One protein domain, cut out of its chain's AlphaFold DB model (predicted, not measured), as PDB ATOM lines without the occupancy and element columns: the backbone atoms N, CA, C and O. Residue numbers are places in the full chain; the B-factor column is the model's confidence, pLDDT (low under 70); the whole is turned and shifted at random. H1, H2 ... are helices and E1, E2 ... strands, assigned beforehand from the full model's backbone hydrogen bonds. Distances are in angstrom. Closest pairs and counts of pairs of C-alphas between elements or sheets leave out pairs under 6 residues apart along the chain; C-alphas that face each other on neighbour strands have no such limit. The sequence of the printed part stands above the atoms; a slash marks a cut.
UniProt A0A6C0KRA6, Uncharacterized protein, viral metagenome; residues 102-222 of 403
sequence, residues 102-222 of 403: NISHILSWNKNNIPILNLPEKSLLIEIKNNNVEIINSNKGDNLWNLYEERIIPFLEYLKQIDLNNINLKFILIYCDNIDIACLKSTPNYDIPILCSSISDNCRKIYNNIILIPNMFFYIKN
ATOM      1  N   ASN A 102     106.956 -18.020 117.182       94.75
ATOM      2  CA  ASN A 102     106.029 -17.358 118.095       94.75
ATOM      3  C   ASN A 102     105.069 -16.357 117.422       94.75
ATOM      4  O   ASN A 102     104.074 -15.977 118.027       94.75
ATOM      5  N   ILE A 103     105.348 -15.913 116.192       94.44
ATOM      6  CA  ILE A 103     104.490 -14.949 115.472       94.44
ATOM      7  C   ILE A 103     103.800 -15.556 114.246       94.44
ATOM      8  O   ILE A 103     102.772 -15.042 113.814       94.44
ATOM      9  N   SER A 104     104.309 -16.657 113.681       92.38
ATOM     10  CA  SER A 104     103.807 -17.210 112.407       92.38
ATOM     11  C   SER A 104     102.319 -17.587 112.380       92.38
ATOM     12  O   SER A 104     101.741 -17.669 111.298       92.38
ATOM     13  N   HIS A 105     101.693 -17.815 113.535       89.50
ATOM     14  CA  HIS A 105     100.271 -18.154 113.646       89.50
ATOM     15  C   HIS A 105      99.333 -16.937 113.719       89.50
ATOM     16  O   HIS A 105      98.117 -17.115 113.648       89.50
ATOM     17  N   ILE A 106      99.866 -15.718 113.827       88.81
ATOM     18  CA  ILE A 106      99.080 -14.484 113.942       88.81
ATOM     19  C   ILE A 106      98.677 -14.008 112.542       88.81
ATOM     20  O   ILE A 106      99.530 -13.653 111.733       88.81
ATOM     21  N   LEU A 107      97.372 -14.002 112.250       80.06
ATOM     22  CA  LEU A 107      96.852 -13.713 110.907       80.06
ATOM     23  C   LEU A 107      96.748 -12.208 110.603       80.06
ATOM     24  O   LEU A 107      97.185 -11.766 109.546       80.06
ATOM     25  N   SER A 108      96.142 -11.440 111.507       81.50
ATOM     26  CA  SER A 108      95.965  -9.979 111.448       81.50
ATOM     27  C   SER A 108      95.139  -9.548 112.660       81.50
ATOM     28  O   SER A 108      94.376 -10.371 113.169       81.50
ATOM     29  N   TRP A 109      95.200  -8.280 113.077       82.75
ATOM     30  CA  TRP A 109      94.315  -7.783 114.133       82.75
ATOM     31  C   TRP A 109      93.789  -6.363 113.906       82.75
ATOM     32  O   TRP A 109      94.439  -5.518 113.291       82.75
ATOM     33  N   ASN A 110      92.577  -6.086 114.399       76.75
ATOM     34  CA  ASN A 110      91.927  -4.791 114.205       76.75
ATOM     35  C   ASN A 110      92.429  -3.737 115.208       76.75
ATOM     36  O   ASN A 110      92.003  -3.698 116.363       76.75
ATOM     37  N   LYS A 111      93.286  -2.829 114.732       76.56
ATOM     38  CA  LYS A 111      93.881  -1.738 115.528       76.56
ATOM     39  C   LYS A 111      92.882  -0.669 115.974       76.56
ATOM     40  O   LYS A 111      93.104  -0.008 116.986       76.56
ATOM     41  N   ASN A 112      91.792  -0.484 115.228       70.06
ATOM     42  CA  ASN A 112      90.953   0.714 115.327       70.06
ATOM     43  C   ASN A 112      89.672   0.520 116.142       70.06
ATOM     44  O   ASN A 112      88.974   1.499 116.391       70.06
ATOM     45  N   ASN A 113      89.336  -0.707 116.546       66.19
ATOM     46  CA  ASN A 113      88.055  -0.971 117.194       66.19
ATOM     47  C   ASN A 113      88.193  -2.026 118.293       66.19
ATOM     48  O   ASN A 113      87.863  -3.196 118.111       66.19
ATOM     49  N   ILE A 114      88.704  -1.594 119.444       66.31
ATOM     50  CA  ILE A 114      88.724  -2.414 120.651       66.31
ATOM     51  C   ILE A 114      87.497  -2.005 121.476       66.31
ATOM     52  O   ILE A 114      87.527  -0.934 122.088       66.31
ATOM     53  N   PRO A 115      86.396  -2.785 121.469       65.94
ATOM     54  CA  PRO A 115      85.260  -2.518 122.349       65.94
ATOM     55  C   PRO A 115      85.716  -2.529 123.812       65.94
ATOM     56  O   PRO A 115      86.810  -2.996 124.112       65.94
ATOM     57  N   ILE A 116      84.891  -2.037 124.739       67.81
ATOM     58  CA  ILE A 116      85.148  -2.196 126.179       67.81
ATOM     59  C   ILE A 116      85.336  -3.699 126.451       67.81
ATOM     60  O   ILE A 116      84.382  -4.474 126.430       67.81
ATOM     61  N   LEU A 117      86.595  -4.120 126.596       71.44
ATOM     62  CA  LEU A 117      86.975  -5.521 126.704       71.44
ATOM     63  C   LEU A 117      86.675  -5.993 128.124       71.44
ATOM     64  O   LEU A 117      87.227  -5.455 129.087       71.44
ATOM     65  N   ASN A 118      85.871  -7.047 128.248       85.19
ATOM     66  CA  ASN A 118      85.812  -7.854 129.467       85.19
ATOM     67  C   ASN A 118      87.121  -8.632 129.620       85.19
ATOM     68  O   ASN A 118      87.174  -9.801 129.271       85.19
ATOM     69  N   LEU A 119      88.181  -7.977 130.088       87.50
ATOM     70  CA  LEU A 119      89.515  -8.569 130.165       87.50
ATOM     71  C   LEU A 119      89.525  -9.920 130.907       87.50
ATOM     72  O   LEU A 119      88.797 -10.059 131.897       87.50
ATOM     73  N   PRO A 120      90.374 -10.886 130.494       88.44
ATOM     74  CA  PRO A 120      90.597 -12.111 131.257       88.44
ATOM     75  C   PRO A 120      90.959 -11.802 132.711       88.44
ATOM     76  O   PRO A 120      91.594 -10.781 132.993       88.44
ATOM     77  N   GLU A 121      90.604 -12.681 133.645       86.06
ATOM     78  CA  GLU A 121      91.079 -12.533 135.023       86.06
ATOM     79  C   GLU A 121      92.612 -12.511 135.038       86.06
ATOM     80  O   GLU A 121      93.268 -13.276 134.330       86.06
ATOM     81  N   LYS A 122      93.183 -11.644 135.870       88.81
ATOM     82  CA  LYS A 122      94.627 -11.463 136.015       88.81
ATOM     83  C   LYS A 122      95.317 -10.982 134.739       88.81
ATOM     84  O   LYS A 122      96.357 -11.513 134.334       88.81
ATOM     85  N   SER A 123      94.739  -9.961 134.116       91.81
ATOM     86  CA  SER A 123      95.292  -9.366 132.903       91.81
ATOM     87  C   SER A 123      95.205  -7.841 132.871       91.81
ATOM     88  O   SER A 123      94.415  -7.217 133.588       91.81
ATOM     89  N   LEU A 124      96.052  -7.245 132.032       93.56
ATOM     90  CA  LEU A 124      96.131  -5.810 131.773       93.56
ATOM     91  C   LEU A 124      95.969  -5.545 130.283       93.56
ATOM     92  O   LEU A 124      96.612  -6.205 129.475       93.56
ATOM     93  N   LEU A 125      95.169  -4.547 129.923       94.12
ATOM     94  CA  LEU A 125      95.220  -3.949 128.595       94.12
ATOM     95  C   LEU A 125      96.281  -2.858 128.611       94.12
ATOM     96  O   LEU A 125      96.139  -1.873 129.336       94.12
ATOM     97  N   ILE A 126      97.320  -3.036 127.808       95.94
ATOM     98  CA  ILE A 126      98.454  -2.123 127.725       95.94
ATOM     99  C   ILE A 126      98.451  -1.459 126.352       95.94
ATOM    100  O   ILE A 126      98.217  -2.122 125.342       95.94
ATOM    101  N   GLU A 127      98.721  -0.158 126.324       95.94
ATOM    102  CA  GLU A 127      99.037   0.599 125.116       95.94
ATOM    103  C   GLU A 127     100.503   1.030 125.160       95.94
ATOM    104  O   GLU A 127     100.979   1.569 126.159       95.94
ATOM    105  N   ILE A 128     101.217   0.783 124.064       96.44
ATOM    106  CA  ILE A 128     102.544   1.332 123.812       96.44
ATOM    107  C   ILE A 128     102.429   2.339 122.679       96.44
ATOM    108  O   ILE A 128     102.046   1.972 121.567       96.44
ATOM    109  N   LYS A 129     102.798   3.592 122.954       95.69
ATOM    110  CA  LYS A 129     102.802   4.679 121.972       95.69
ATOM    111  C   LYS A 129     104.076   5.506 122.089       95.69
ATOM    112  O   LYS A 129     104.221   6.268 123.038       95.69
ATOM    113  N   ASN A 130     104.978   5.395 121.112       91.25
ATOM    114  CA  ASN A 130     106.255   6.131 121.080       91.25
ATOM    115  C   ASN A 130     107.033   6.038 122.410       91.25
ATOM    116  O   ASN A 130     107.256   7.053 123.067       91.25
ATOM    117  N   ASN A 131     107.399   4.821 122.830       90.75
ATOM    118  CA  ASN A 131     108.039   4.509 124.125       90.75
ATOM    119  C   ASN A 131     107.212   4.784 125.391       90.75
ATOM    120  O   ASN A 131     107.647   4.431 126.485       90.75
ATOM    121  N   ASN A 132     106.015   5.363 125.284       95.62
ATOM    122  CA  ASN A 132     105.123   5.490 126.428       95.62
ATOM    123  C   ASN A 132     104.352   4.183 126.637       95.62
ATOM    124  O   ASN A 132     103.703   3.713 125.706       95.62
ATOM    125  N   VAL A 133     104.427   3.614 127.842       96.69
ATOM    126  CA  VAL A 133     103.742   2.372 128.231       96.69
ATOM    127  C   VAL A 133     102.644   2.724 129.230       96.69
ATOM    128  O   VAL A 133     102.943   3.118 130.359       96.69
ATOM    129  N   GLU A 134     101.384   2.561 128.832       96.06
ATOM    130  CA  GLU A 134     100.215   2.907 129.644       96.06
ATOM    131  C   GLU A 134      99.310   1.696 129.884       96.06
ATOM    132  O   GLU A 134      99.028   0.912 128.977       96.06
ATOM    133  N   ILE A 135      98.817   1.554 131.117       95.56
ATOM    134  CA  ILE A 135      97.771   0.583 131.452       95.56
ATOM    135  C   ILE A 135      96.422   1.252 131.186       95.56
ATOM    136  O   ILE A 135      96.021   2.156 131.916       95.56
ATOM    137  N   ILE A 136      95.710   0.786 130.163       95.38
ATOM    138  CA  ILE A 136      94.413   1.334 129.744       95.38
ATOM    139  C   ILE A 136      93.267   0.745 130.566       95.38
ATOM    140  O   ILE A 136      92.303   1.432 130.895       95.38
ATOM    141  N   ASN A 137      93.353  -0.547 130.878       92.88
ATOM    142  CA  ASN A 137      92.354  -1.262 131.667       92.88
ATOM    143  C   ASN A 137      93.019  -2.435 132.409       92.88
ATOM    144  O   ASN A 137      94.063  -2.935 131.990       92.88
ATOM    145  N   SER A 138      92.417  -2.891 133.503       92.00
ATOM    146  CA  SER A 138      92.916  -4.018 134.292       92.00
ATOM    147  C   SER A 138      91.772  -4.872 134.818       92.00
ATOM    148  O   SER A 138      90.813  -4.332 135.365       92.00
ATOM    149  N   ASN A 139      91.922  -6.194 134.760       90.19
ATOM    150  CA  ASN A 139      91.109  -7.123 135.536       90.19
ATOM    151  C   ASN A 139      92.016  -7.863 136.522       90.19
ATOM    152  O   ASN A 139      92.715  -8.812 136.167       90.19
ATOM    153  N   LYS A 140      92.021  -7.387 137.769       84.06
ATOM    154  CA  LYS A 140      92.991  -7.806 138.787       84.06
ATOM    155  C   LYS A 140      92.713  -9.195 139.378       84.06
ATOM    156  O   LYS A 140      93.655  -9.845 139.840       84.06
ATOM    157  N   GLY A 141      91.458  -9.654 139.338       80.94
ATOM    158  CA  GLY A 141      90.967 -10.778 140.146       80.94
ATOM    159  C   GLY A 141      90.939 -10.456 141.651       80.94
ATOM    160  O   GLY A 141      91.453  -9.426 142.085       80.94
ATOM    161  N   ASP A 142      90.354 -11.342 142.462       64.31
ATOM    162  CA  ASP A 142      89.892 -10.944 143.804       64.31
ATOM    163  C   ASP A 142      90.929 -10.994 144.941       64.31
ATOM    164  O   ASP A 142      90.690 -10.358 145.957       64.31
ATOM    165  N   ASN A 143      92.067 -11.707 144.856       63.88
ATOM    166  CA  ASN A 143      92.857 -11.968 146.088       63.88
ATOM    167  C   ASN A 143      94.388 -12.141 145.966       63.88
ATOM    168  O   ASN A 143      95.045 -12.396 146.973       63.88
ATOM    169  N   LEU A 144      94.996 -12.022 144.779       65.81
ATOM    170  CA  LEU A 144      96.445 -12.278 144.599       65.81
ATOM    171  C   LEU A 144      97.221 -11.130 143.944       65.81
ATOM    172  O   LEU A 144      98.398 -11.296 143.633       65.81
ATOM    173  N   TRP A 145      96.587  -9.973 143.753       63.97
ATOM    174  CA  TRP A 145      97.185  -8.843 143.042       63.97
ATOM    175  C   TRP A 145      98.559  -8.446 143.606       63.97
ATOM    176  O   TRP A 145      99.505  -8.340 142.835       63.97
ATOM    177  N   ASN A 146      98.708  -8.367 144.932       71.06
ATOM    178  CA  ASN A 146      99.969  -7.961 145.568       71.06
ATOM    179  C   ASN A 146     101.161  -8.864 145.188       71.06
ATOM    180  O   ASN A 146     102.262  -8.368 144.994       71.06
ATOM    181  N   LEU A 147     100.949 -10.179 145.032       72.81
ATOM    182  CA  LEU A 147     102.019 -11.118 144.658       72.81
ATOM    183  C   LEU A 147     102.457 -10.948 143.196       72.81
ATOM    184  O   LEU A 147     103.607 -11.213 142.846       72.81
ATOM    185  N   TYR A 148     101.523 -10.565 142.326       77.38
ATOM    186  CA  TYR A 148     101.786 -10.392 140.901       77.38
ATOM    187  C   TYR A 148     102.279  -8.984 140.569       77.38
ATOM    188  O   TYR A 148     103.088  -8.830 139.659       77.38
ATOM    189  N   GLU A 149     101.872  -7.972 141.334       81.69
ATOM    190  CA  GLU A 149     102.342  -6.593 141.201       81.69
ATOM    191  C   GLU A 149     103.870  -6.497 141.331       81.69
ATOM    192  O   GLU A 149     104.513  -5.831 140.517       81.69
ATOM    193  N   GLU A 150     104.462  -7.277 142.243       85.50
ATOM    194  CA  GLU A 150     105.920  -7.415 142.392       85.50
ATOM    195  C   GLU A 150     106.632  -7.914 141.121       85.50
ATOM    196  O   GLU A 150     107.834  -7.702 140.971       85.50
ATOM    197  N   ARG A 151     105.912  -8.570 140.202       86.25
ATOM    198  CA  ARG A 151     106.445  -9.102 138.935       86.25
ATOM    199  C   ARG A 151     106.145  -8.187 137.756       86.25
ATOM    200  O   ARG A 151     106.990  -7.987 136.890       86.25
ATOM    201  N   ILE A 152     104.936  -7.632 137.737       90.81
ATOM    202  CA  ILE A 152     104.442  -6.797 136.645       90.81
ATOM    203  C   ILE A 152     105.163  -5.456 136.633       90.81
ATOM    204  O   ILE A 152     105.621  -5.042 135.574       90.81
ATOM    205  N   ILE A 153     105.277  -4.774 137.779       92.06
ATOM    206  CA  ILE A 153     105.868  -3.429 137.819       92.06
ATOM    207  C   ILE A 153     107.291  -3.438 137.243       92.06
ATOM    208  O   ILE A 153     107.545  -2.651 136.331       92.06
ATOM    209  N   PRO A 154     108.205  -4.335 137.667       93.19
ATOM    210  CA  PRO A 154     109.536  -4.388 137.071       93.19
ATOM    211  C   PRO A 154     109.524  -4.682 135.570       93.19
ATOM    212  O   PRO A 154     110.312  -4.094 134.837       93.19
ATOM    213  N   PHE A 155     108.615  -5.541 135.098       94.06
ATOM    214  CA  PHE A 155     108.465  -5.809 133.669       94.06
ATOM    215  C   PHE A 155     107.994  -4.570 132.889       94.06
ATOM    216  O   PHE A 155     108.542  -4.270 131.833       94.06
ATOM    217  N   LEU A 156     107.027  -3.808 133.409       95.00
ATOM    218  CA  LEU A 156     106.558  -2.572 132.774       95.00
ATOM    219  C   LEU A 156     107.641  -1.485 132.754       95.00
ATOM    220  O   LEU A 156     107.811  -0.812 131.741       95.00
ATOM    221  N   GLU A 157     108.396  -1.330 133.844       94.50
ATOM    222  CA  GLU A 157     109.545  -0.415 133.889       94.50
ATOM    223  C   GLU A 157     110.654  -0.839 132.926       94.50
ATOM    224  O   GLU A 157     111.312   0.005 132.320       94.50
ATOM    225  N   TYR A 158     110.839  -2.143 132.748       94.56
ATOM    226  CA  TYR A 158     111.746  -2.681 131.752       94.56
ATOM    227  C   TYR A 158     111.271  -2.388 130.320       94.56
ATOM    228  O   TYR A 158     112.074  -1.940 129.505       94.56
ATOM    229  N   LEU A 159     109.974  -2.531 130.011       95.06
ATOM    230  CA  LEU A 159     109.432  -2.182 128.689       95.06
ATOM    231  C   LEU A 159     109.698  -0.718 128.309       95.06
ATOM    232  O   LEU A 159     109.985  -0.444 127.147       95.06
ATOM    233  N   LYS A 160     109.662   0.210 129.274       94.62
ATOM    234  CA  LYS A 160     109.977   1.637 129.053       94.62
ATOM    235  C   LYS A 160     111.439   1.895 128.667       94.62
ATOM    236  O   LYS A 160     111.751   2.970 128.166       94.62
ATOM    237  N   GLN A 161     112.338   0.946 128.929       94.62
ATOM    238  CA  GLN A 161     113.765   1.052 128.600       94.62
ATOM    239  C   GLN A 161     114.085   0.522 127.197       94.62
ATOM    240  O   GLN A 161     115.179   0.760 126.688       94.62
ATOM    241  N   ILE A 162     113.153  -0.198 126.570       95.19
ATOM    242  CA  ILE A 162     113.321  -0.728 125.218       95.19
ATOM    243  C   ILE A 162     113.026   0.384 124.208       95.19
ATOM    244  O   ILE A 162     112.015   1.074 124.313       95.19
ATOM    245  N   ASP A 163     113.880   0.533 123.192       94.44
ATOM    246  CA  ASP A 163     113.604   1.436 122.074       94.44
ATOM    247  C   ASP A 163     112.495   0.873 121.167       94.44
ATOM    248  O   ASP A 163     112.720  -0.003 120.323       94.44
ATOM    249  N   LEU A 164     111.294   1.402 121.381       92.19
ATOM    250  CA  LEU A 164     110.016   1.130 120.728       92.19
ATOM    251  C   LEU A 164     109.482   2.403 120.028       92.19
ATOM    252  O   LEU A 164     108.269   2.644 119.962       92.19
ATOM    253  N   ASN A 165     110.381   3.258 119.526       90.69
ATOM    254  CA  ASN A 165     110.005   4.457 118.778       90.69
ATOM    255  C   ASN A 165     109.122   4.107 117.567       90.69
ATOM    256  O   ASN A 165     109.374   3.137 116.855       90.69
ATOM    257  N   ASN A 166     108.104   4.934 117.306       90.00
ATOM    258  CA  ASN A 166     107.115   4.756 116.231       90.00
ATOM    259  C   ASN A 166     106.199   3.529 116.371       90.00
ATOM    260  O   ASN A 166     105.460   3.211 115.438       90.00
ATOM    261  N   ILE A 167     106.197   2.858 117.525       93.81
ATOM    262  CA  ILE A 167     105.206   1.823 117.820       93.81
ATOM    263  C   ILE A 167     103.918   2.479 118.318       93.81
ATOM    264  O   ILE A 167     103.946   3.347 119.191       93.81
ATOM    265  N   ASN A 168     102.790   2.026 117.768       94.00
ATOM    266  CA  ASN A 168     101.456   2.196 118.332       94.00
ATOM    267  C   ASN A 168     100.797   0.813 118.399       94.00
ATOM    268  O   ASN A 168     100.365   0.275 117.377       94.00
ATOM    269  N   LEU A 169     100.796   0.210 119.583       94.75
ATOM    270  CA  LEU A 169     100.379  -1.173 119.788       94.75
ATOM    271  C   LEU A 169      99.552  -1.281 121.063       94.75
ATOM    272  O   LEU A 169      99.949  -0.785 122.113       94.75
ATOM    273  N   LYS A 170      98.435  -2.001 120.978       94.81
ATOM    274  CA  LYS A 170      97.667  -2.440 122.140       94.81
ATOM    275  C   LYS A 170      97.759  -3.949 122.256       94.81
ATOM    276  O   LYS A 170      97.640  -4.648 121.254       94.81
ATOM    277  N   PHE A 171      97.950  -4.444 123.470       95.06
ATOM    278  CA  PHE A 171      97.957  -5.874 123.755       95.06
ATOM    279  C   PHE A 171      97.410  -6.163 125.148       95.06
ATOM    280  O   PHE A 171      97.408  -5.305 126.030       95.06
ATOM    281  N   ILE A 172      96.947  -7.393 125.341       94.25
ATOM    282  CA  ILE A 172      96.585  -7.911 126.656       94.25
ATOM    283  C   ILE A 172      97.816  -8.599 127.239       94.25
ATOM    284  O   ILE A 172      98.334  -9.533 126.643       94.25
ATOM    285  N   LEU A 173      98.278  -8.170 128.408       95.06
ATOM    286  CA  LEU A 173      99.286  -8.881 129.188       95.06
ATOM    287  C   LEU A 173      98.590  -9.751 130.227       95.06
ATOM    288  O   LEU A 173      97.942  -9.228 131.134       95.06
ATOM    289  N   ILE A 174      98.758 -11.066 130.130       92.62
ATOM    290  CA  ILE A 174      98.340 -11.993 131.178       92.62
ATOM    291  C   ILE A 174      99.530 -12.261 132.085       92.62
ATOM    292  O   ILE A 174     100.581 -12.721 131.635       92.62
ATOM    293  N   TYR A 175      99.349 -11.977 133.371       89.69
ATOM    294  CA  TYR A 175     100.435 -12.031 134.346       89.69
ATOM    295  C   TYR A 175     100.326 -13.177 135.351       89.69
ATOM    296  O   TYR A 175     101.136 -13.270 136.276       89.69
ATOM    297  N   CYS A 176      99.334 -14.051 135.189       85.88
ATOM    298  CA  CYS A 176      99.247 -15.281 135.956       85.88
ATOM    299  C   CYS A 176     100.165 -16.366 135.382       85.88
ATOM    300  O   CYS A 176     100.590 -16.331 134.230       85.88
ATOM    301  N   ASP A 177     100.458 -17.358 136.214       77.19
ATOM    302  CA  ASP A 177     101.426 -18.395 135.869       77.19
ATOM    303  C   ASP A 177     100.887 -19.487 134.935       77.19
ATOM    304  O   ASP A 177     101.660 -20.295 134.428       77.19
ATOM    305  N   ASN A 178      99.569 -19.553 134.762       73.44
ATOM    306  CA  ASN A 178      98.902 -20.557 133.949       73.44
ATOM    307  C   ASN A 178      97.755 -19.902 133.189       73.44
ATOM    308  O   ASN A 178      96.787 -19.441 133.797       73.44
ATOM    309  N   ILE A 179      97.866 -19.915 131.866       75.38
ATOM    310  CA  ILE A 179      96.734 -19.681 130.981       75.38
ATOM    311  C   ILE A 179      96.151 -21.039 130.628       75.38
ATOM    312  O   ILE A 179      96.659 -21.744 129.751       75.38
ATOM    313  N   ASP A 180      95.059 -21.381 131.299       71.88
ATOM    314  CA  ASP A 180      94.171 -22.446 130.854       71.88
ATOM    315  C   ASP A 180      93.013 -21.842 130.052       71.88
ATOM    316  O   ASP A 180      92.650 -20.675 130.216       71.88
ATOM    317  N   ILE A 181      92.397 -22.662 129.203       66.56
ATOM    318  CA  ILE A 181      91.244 -22.330 128.377       66.56
ATOM    319  C   ILE A 181      90.178 -21.681 129.258       66.56
ATOM    320  O   ILE A 181      89.594 -20.686 128.859       66.56
ATOM    321  N   ALA A 182      89.956 -22.178 130.482       68.06
ATOM    322  CA  ALA A 182      88.993 -21.602 131.422       68.06
ATOM    323  C   ALA A 182      89.189 -20.093 131.672       68.06
ATOM    324  O   ALA A 182      88.193 -19.379 131.764       68.06
ATOM    325  N   CYS A 183      90.433 -19.602 131.703       69.81
ATOM    326  CA  CYS A 183      90.740 -18.177 131.861       69.81
ATOM    327  C   CYS A 183      90.325 -17.339 130.641       69.81
ATOM    328  O   CYS A 183      90.096 -16.141 130.779       69.81
ATOM    329  N   LEU A 184      90.217 -17.967 129.467       77.38
ATOM    330  CA  LEU A 184      89.899 -17.330 128.189       77.38
ATOM    331  C   LEU A 184      88.500 -17.702 127.643       77.38
ATOM    332  O   LEU A 184      88.060 -17.144 126.639       77.38
ATOM    333  N   LYS A 185      87.764 -18.637 128.270       69.00
ATOM    334  CA  LYS A 185      86.432 -19.092 127.800       69.00
ATOM    335  C   LYS A 185      85.364 -18.008 127.870       69.00
ATOM    336  O   LYS A 185      84.439 -18.018 127.066       69.00
ATOM    337  N   SER A 186      85.445 -17.125 128.863       66.25
ATOM    338  CA  SER A 186      84.488 -16.029 129.056       66.25
ATOM    339  C   SER A 186      84.804 -14.812 128.192       66.25
ATOM    340  O   SER A 186      84.001 -13.878 128.126       66.25
ATOM    341  N   THR A 187      85.956 -14.812 127.528       64.44
ATOM    342  CA  THR A 187      86.396 -13.698 126.708       64.44
ATOM    343  C   THR A 187      86.067 -13.946 125.238       64.44
ATOM    344  O   THR A 187      86.394 -15.019 124.727       64.44
ATOM    345  N   PRO A 188      85.417 -12.989 124.541       65.44
ATOM    346  CA  PRO A 188      85.277 -13.024 123.088       65.44
ATOM    347  C   PRO A 188      86.619 -13.337 122.433       65.44
ATOM    348  O   PRO A 188      87.655 -12.957 122.975       65.44
ATOM    349  N   ASN A 189      86.607 -14.003 121.276       67.12
ATOM    350  CA  ASN A 189      87.830 -14.186 120.503       67.12
ATOM    351  C   ASN A 189      88.364 -12.798 120.144       67.12
ATOM    352  O   ASN A 189      87.787 -12.103 119.308       67.12
ATOM    353  N   TYR A 190      89.366 -12.340 120.886       69.06
ATOM    354  CA  TYR A 190      89.908 -11.019 120.673       69.06
ATOM    355  C   TYR A 190      90.861 -11.094 119.507       69.06
ATOM    356  O   TYR A 190      91.787 -11.893 119.522       69.06
ATOM    357  N   ASP A 191      90.704 -10.191 118.553       84.94
ATOM    358  CA  ASP A 191      91.738 -10.030 117.539       84.94
ATOM    359  C   ASP A 191      93.022  -9.448 118.163       84.94
ATOM    360  O   ASP A 191      94.094  -9.587 117.599       84.94
ATOM    361  N   ILE A 192      92.965  -8.833 119.352       89.81
ATOM    362  CA  ILE A 192      94.129  -8.206 119.992       89.81
ATOM    363  C   ILE A 192      95.216  -9.230 120.391       89.81
ATOM    364  O   ILE A 192      94.879 -10.299 120.903       89.81
ATOM    365  N   PRO A 193      96.514  -8.909 120.240       94.00
ATOM    366  CA  PRO A 193      97.607  -9.733 120.754       94.00
ATOM    367  C   PRO A 193      97.503  -9.990 122.266       94.00
ATOM    368  O   PRO A 193      97.248  -9.066 123.044       94.00
ATOM    369  N   ILE A 194      97.746 -11.232 122.692       93.88
ATOM    370  CA  ILE A 194      97.784 -11.648 124.100       93.88
ATOM    371  C   ILE A 194      99.206 -12.094 124.447       93.88
ATOM    372  O   ILE A 194      99.672 -13.124 123.972       93.88
ATOM    373  N   LEU A 195      99.901 -11.339 125.290       95.69
ATOM    374  CA  LEU A 195     101.254 -11.643 125.750       95.69
ATOM    375  C   LEU A 195     101.213 -12.405 127.074       95.69
ATOM    376  O   LEU A 195     100.496 -12.024 128.003       95.69
ATOM    377  N   CYS A 196     102.009 -13.467 127.175       94.25
ATOM    378  CA  CYS A 196     102.104 -14.287 128.380       94.25
ATOM    379  C   CYS A 196     103.440 -15.020 128.498       94.25
ATOM    380  O   CYS A 196     104.137 -15.220 127.512       94.25
ATOM    381  N   SER A 197     103.809 -15.447 129.705       93.50
ATOM    382  CA  SER A 197     105.083 -16.150 129.915       93.50
ATOM    383  C   SER A 197     105.020 -17.655 129.641       93.50
ATOM    384  O   SER A 197     106.042 -18.258 129.328       93.50
ATOM    385  N   SER A 198     103.843 -18.274 129.768       92.94
ATOM    386  CA  SER A 198     103.653 -19.698 129.479       92.94
ATOM    387  C   SER A 198     102.234 -19.994 129.014       92.94
ATOM    388  O   SER A 198     101.295 -19.265 129.342       92.94
ATOM    389  N   ILE A 199     102.082 -21.079 128.261       92.31
ATOM    390  CA  ILE A 199     100.804 -21.515 127.704       92.31
ATOM    391  C   ILE A 199     100.763 -23.046 127.615       92.31
ATOM    392  O   ILE A 199     101.810 -23.684 127.502       92.31
ATOM    393  N   SER A 200      99.560 -23.628 127.666       91.00
ATOM    394  CA  SER A 200      99.350 -25.038 127.330       91.00
ATOM    395  C   SER A 200      99.180 -25.275 125.819       91.00
ATOM    396  O   SER A 200      98.638 -24.429 125.100       91.00
ATOM    397  N   ASP A 201      99.533 -26.470 125.342       87.88
ATOM    398  CA  ASP A 201      99.298 -26.921 123.961       87.88
ATOM    399  C   ASP A 201      97.825 -26.780 123.548       87.88
ATOM    400  O   ASP A 201      97.511 -26.429 122.408       87.88
ATOM    401  N   ASN A 202      96.900 -27.034 124.477       88.06
ATOM    402  CA  ASN A 202      95.469 -26.914 124.215       88.06
ATOM    403  C   ASN A 202      95.051 -25.457 123.983       88.06
ATOM    404  O   ASN A 202      94.274 -25.188 123.070       88.06
ATOM    405  N   CYS A 203      95.600 -24.511 124.751       87.00
ATOM    406  CA  CYS A 203      95.341 -23.089 124.540       87.00
ATOM    407  C   CYS A 203      95.892 -22.609 123.186       87.00
ATOM    408  O   CYS A 203      95.165 -21.934 122.461       87.00
ATOM    409  N   ARG A 204      97.112 -22.999 122.784       85.00
ATOM    410  CA  ARG A 204      97.687 -22.579 121.482       85.00
ATOM    411  C   ARG A 204      96.921 -23.118 120.278       85.00
ATOM    412  O   ARG A 204      96.899 -22.469 119.239       85.00
ATOM    413  N   LYS A 205      96.274 -24.279 120.402       87.44
ATOM    414  CA  LYS A 205      95.410 -24.827 119.339       87.44
ATOM    415  C   LYS A 205      94.117 -24.030 119.149       87.44
ATOM    416  O   LYS A 205      93.533 -24.094 118.073       87.44
ATOM    417  N   ILE A 206      93.653 -23.333 120.187       87.00
ATOM    418  CA  ILE A 206      92.379 -22.600 120.184       87.00
ATOM    419  C   ILE A 206      92.595 -21.121 119.855       87.00
ATOM    420  O   ILE A 206      91.819 -20.548 119.096       87.00
ATOM    421  N   TYR A 207      93.645 -20.514 120.408       87.44
ATOM    422  CA  TYR A 207      93.908 -19.083 120.302       87.44
ATOM    423  C   TYR A 207      95.139 -18.827 119.433       87.44
ATOM    424  O   TYR A 207      96.256 -19.221 119.773       87.44
ATOM    425  N   ASN A 208      94.937 -18.134 118.314       89.38
ATOM    426  CA  ASN A 208      95.976 -17.804 117.336       89.38
ATOM    427  C   ASN A 208      96.605 -16.411 117.549       89.38
ATOM    428  O   ASN A 208      97.409 -15.960 116.739       89.38
ATOM    429  N   ASN A 209      96.243 -15.728 118.628       91.31
ATOM    430  CA  ASN A 209      96.715 -14.394 118.987       91.31
ATOM    431  C   ASN A 209      97.572 -14.392 120.263       91.31
ATOM    432  O   ASN A 209      97.915 -13.319 120.754       91.31
ATOM    433  N   ILE A 210      97.901 -15.564 120.823       93.00
ATOM    434  CA  ILE A 210      98.767 -15.653 122.003       93.00
ATOM    435  C   ILE A 210     100.235 -15.664 121.581       93.00
ATOM    436  O   ILE A 210     100.638 -16.448 120.722       93.00
ATOM    437  N   ILE A 211     101.025 -14.813 122.227       95.75
ATOM    438  CA  ILE A 211     102.456 -14.630 122.020       95.75
ATOM    439  C   ILE A 211     103.173 -14.873 123.341       95.75
ATOM    440  O   ILE A 211     102.846 -14.282 124.375       95.75
ATOM    441  N   LEU A 212     104.178 -15.741 123.305       96.06
ATOM    442  CA  LEU A 212     105.016 -16.002 124.465       96.06
ATOM    443  C   LEU A 212     106.075 -14.909 124.634       96.06
ATOM    444  O   LEU A 212     106.708 -14.485 123.675       96.06
ATOM    445  N   ILE A 213     106.293 -14.464 125.862       96.44
ATOM    446  CA  ILE A 213     107.355 -13.524 126.231       96.44
ATOM    447  C   ILE A 213     108.238 -14.140 127.320       96.44
ATOM    448  O   ILE A 213     107.822 -15.103 127.973       96.44
ATOM    449  N   PRO A 214     109.453 -13.608 127.546       95.00
ATOM    450  CA  PRO A 214     110.259 -13.973 128.697       95.00
ATOM    451  C   PRO A 214     109.469 -13.923 129.998       95.00
ATOM    452  O   PRO A 214     108.548 -13.119 130.176       95.00
ATOM    453  N   ASN A 215     109.811 -14.827 130.911       91.00
ATOM    454  CA  ASN A 215     109.102 -14.919 132.166       91.00
ATOM    455  C   ASN A 215     109.302 -13.632 132.977       91.00
ATOM    456  O   ASN A 215     110.436 -13.217 133.204       91.00
ATOM    457  N   MET A 216     108.211 -13.016 133.449       90.25
ATOM    458  CA  MET A 216     108.292 -11.769 134.221       90.25
ATOM    459  C   MET A 216     109.139 -11.899 135.497       90.25
ATOM    460  O   MET A 216     109.670 -10.905 135.990       90.25
ATOM    461  N   PHE A 217     109.337 -13.122 136.004       85.44
ATOM    462  CA  PHE A 217     110.274 -13.405 137.093       85.44
ATOM    463  C   PHE A 217     111.722 -12.985 136.802       85.44
ATOM    464  O   PHE A 217     112.468 -12.758 137.753       85.44
ATOM    465  N   PHE A 218     112.128 -12.852 135.536       86.56
ATOM    466  CA  PHE A 218     113.472 -12.389 135.173       86.56
ATOM    467  C   PHE A 218     113.732 -10.935 135.564       86.56
ATOM    468  O   PHE A 218     114.879 -10.568 135.796       86.56
ATOM    469  N   TYR A 219     112.681 -10.127 135.703       87.12
ATOM    470  CA  TYR A 219     112.805  -8.690 135.962       87.12
ATOM    471  C   TYR A 219     112.739  -8.337 137.453       87.12
ATOM    472  O   TYR A 219     112.872  -7.174 137.829       87.12
ATOM    473  N   ILE A 220     112.558  -9.326 138.329       84.62
ATOM    474  CA  ILE A 220     112.498  -9.119 139.779       84.62
ATOM    475  C   ILE A 220     113.919  -9.145 140.359       84.62
ATOM    476  O   ILE A 220     114.744  -9.976 139.986       84.62
ATOM    477  N   LYS A 221     114.206  -8.262 141.332       62.47
ATOM    478  CA  LYS A 221     115.537  -8.117 141.967       62.47
ATOM    479  C   LYS A 221     116.094  -9.406 142.593       62.47
ATOM    480  O   LYS A 221     117.311  -9.536 142.716       62.47
ATOM    481  N   ASN A 222     115.237 -10.359 142.959       60.53
ATOM    482  CA  ASN A 222     115.654 -11.678 143.430       60.53
ATOM    483  C   ASN A 222     115.906 -12.575 142.221       60.53
ATOM    484  O   ASN A 222     115.023 -13.320 141.790       60.53
TER     485      ASN A 222
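What this domain is: This is residues 102 to 222 of the 403 residues of an uncharacterized protein of viral metagenome (UniProt A0A6C0KRA6). A strongly twisted five-stranded sheet runs through the domain, its long antiparallel strands E2, E1 and E3 continued by two short parallel ones, E4 and E5. The longest helix, H1, grazes the sheet, with short H4 packed on it, while the short helices H2 and H3 lie near each other on another side, away from H1. The printed part has 121 residues, with elements in the order E1 E2 H1 E3 H2 E4 H3 E5 H4; the sheet's order is E2 E1 E3 E4 E5, mixed. The class is mixed, helices and strands, though under half of the residues, 57, are in named elements. The whole is compact, with a radius of gyration of the C-alphas of 13.9 A and spans of 35 by 35 by 27 A.

How they stand to each other: Residues 102 to 122 hold no named element. E1, residues 123 to 129, and E2, residues 132 to 139, form an antiparallel hairpin, with N 125 and O 137 2.8 A apart. H1, residues 145 to 159, only grazes the sheet; its closest C-alphas to E2 are those of Leu 156 and Val 133, 7.3 A. E3, residues 168 to 174, is antiparallel to E1, with N 126 and O 171 2.9 A apart. E2, H1 and E3 make a split strand-helix-strand unit, two strands running the same way with E1 between them, and its crossover is left-handed. H2, residues 181 to 184, stands between E3 and its parallel neighbour E4, residues 194 to 196, in the chain; N 195 and O 172 are 2.7 A apart. H3, residues 201 to 206, leads to E5, residues 210 to 212, parallel to E4, with N 211 and O 194 2.8 A apart. E3, H2, E4 and E4, H3, E5 are strand-helix-strand units with right-handed crossovers. H2 and H3 are close but not clearly touching, with C-alphas 181 and 203 5.7 A apart at the closest. H4, residues 216 to 219, touches H1, the closest C-alphas being those of Tyr 219 and Pro 154, 5.5 A. H3 has every O i to N i+4 pair within hydrogen-bond range, H1 has 8 of 11, and H2 and H4 are too short for such a pair.

Where its parts are: E1 begins at C-alpha 123 (95.292, -9.366, 132.903) and is 19.3 A long; E2 is 20.9 A, H1 20.0 A and E3 19.4 A. H4 ends at C-alpha 219 (112.805, -8.690, 135.962).

The domain as a whole: The C-alphas farthest apart, those of Asn 113 and Asn 222, are 39.6 A apart. The printed part has no cut, and no link between named elements is long. Mean pLDDT of the printed part is 85.5; residues 113 to 116, 142 to 145, 181 to 183, 185 to 190 and 221 to 222 are under 70.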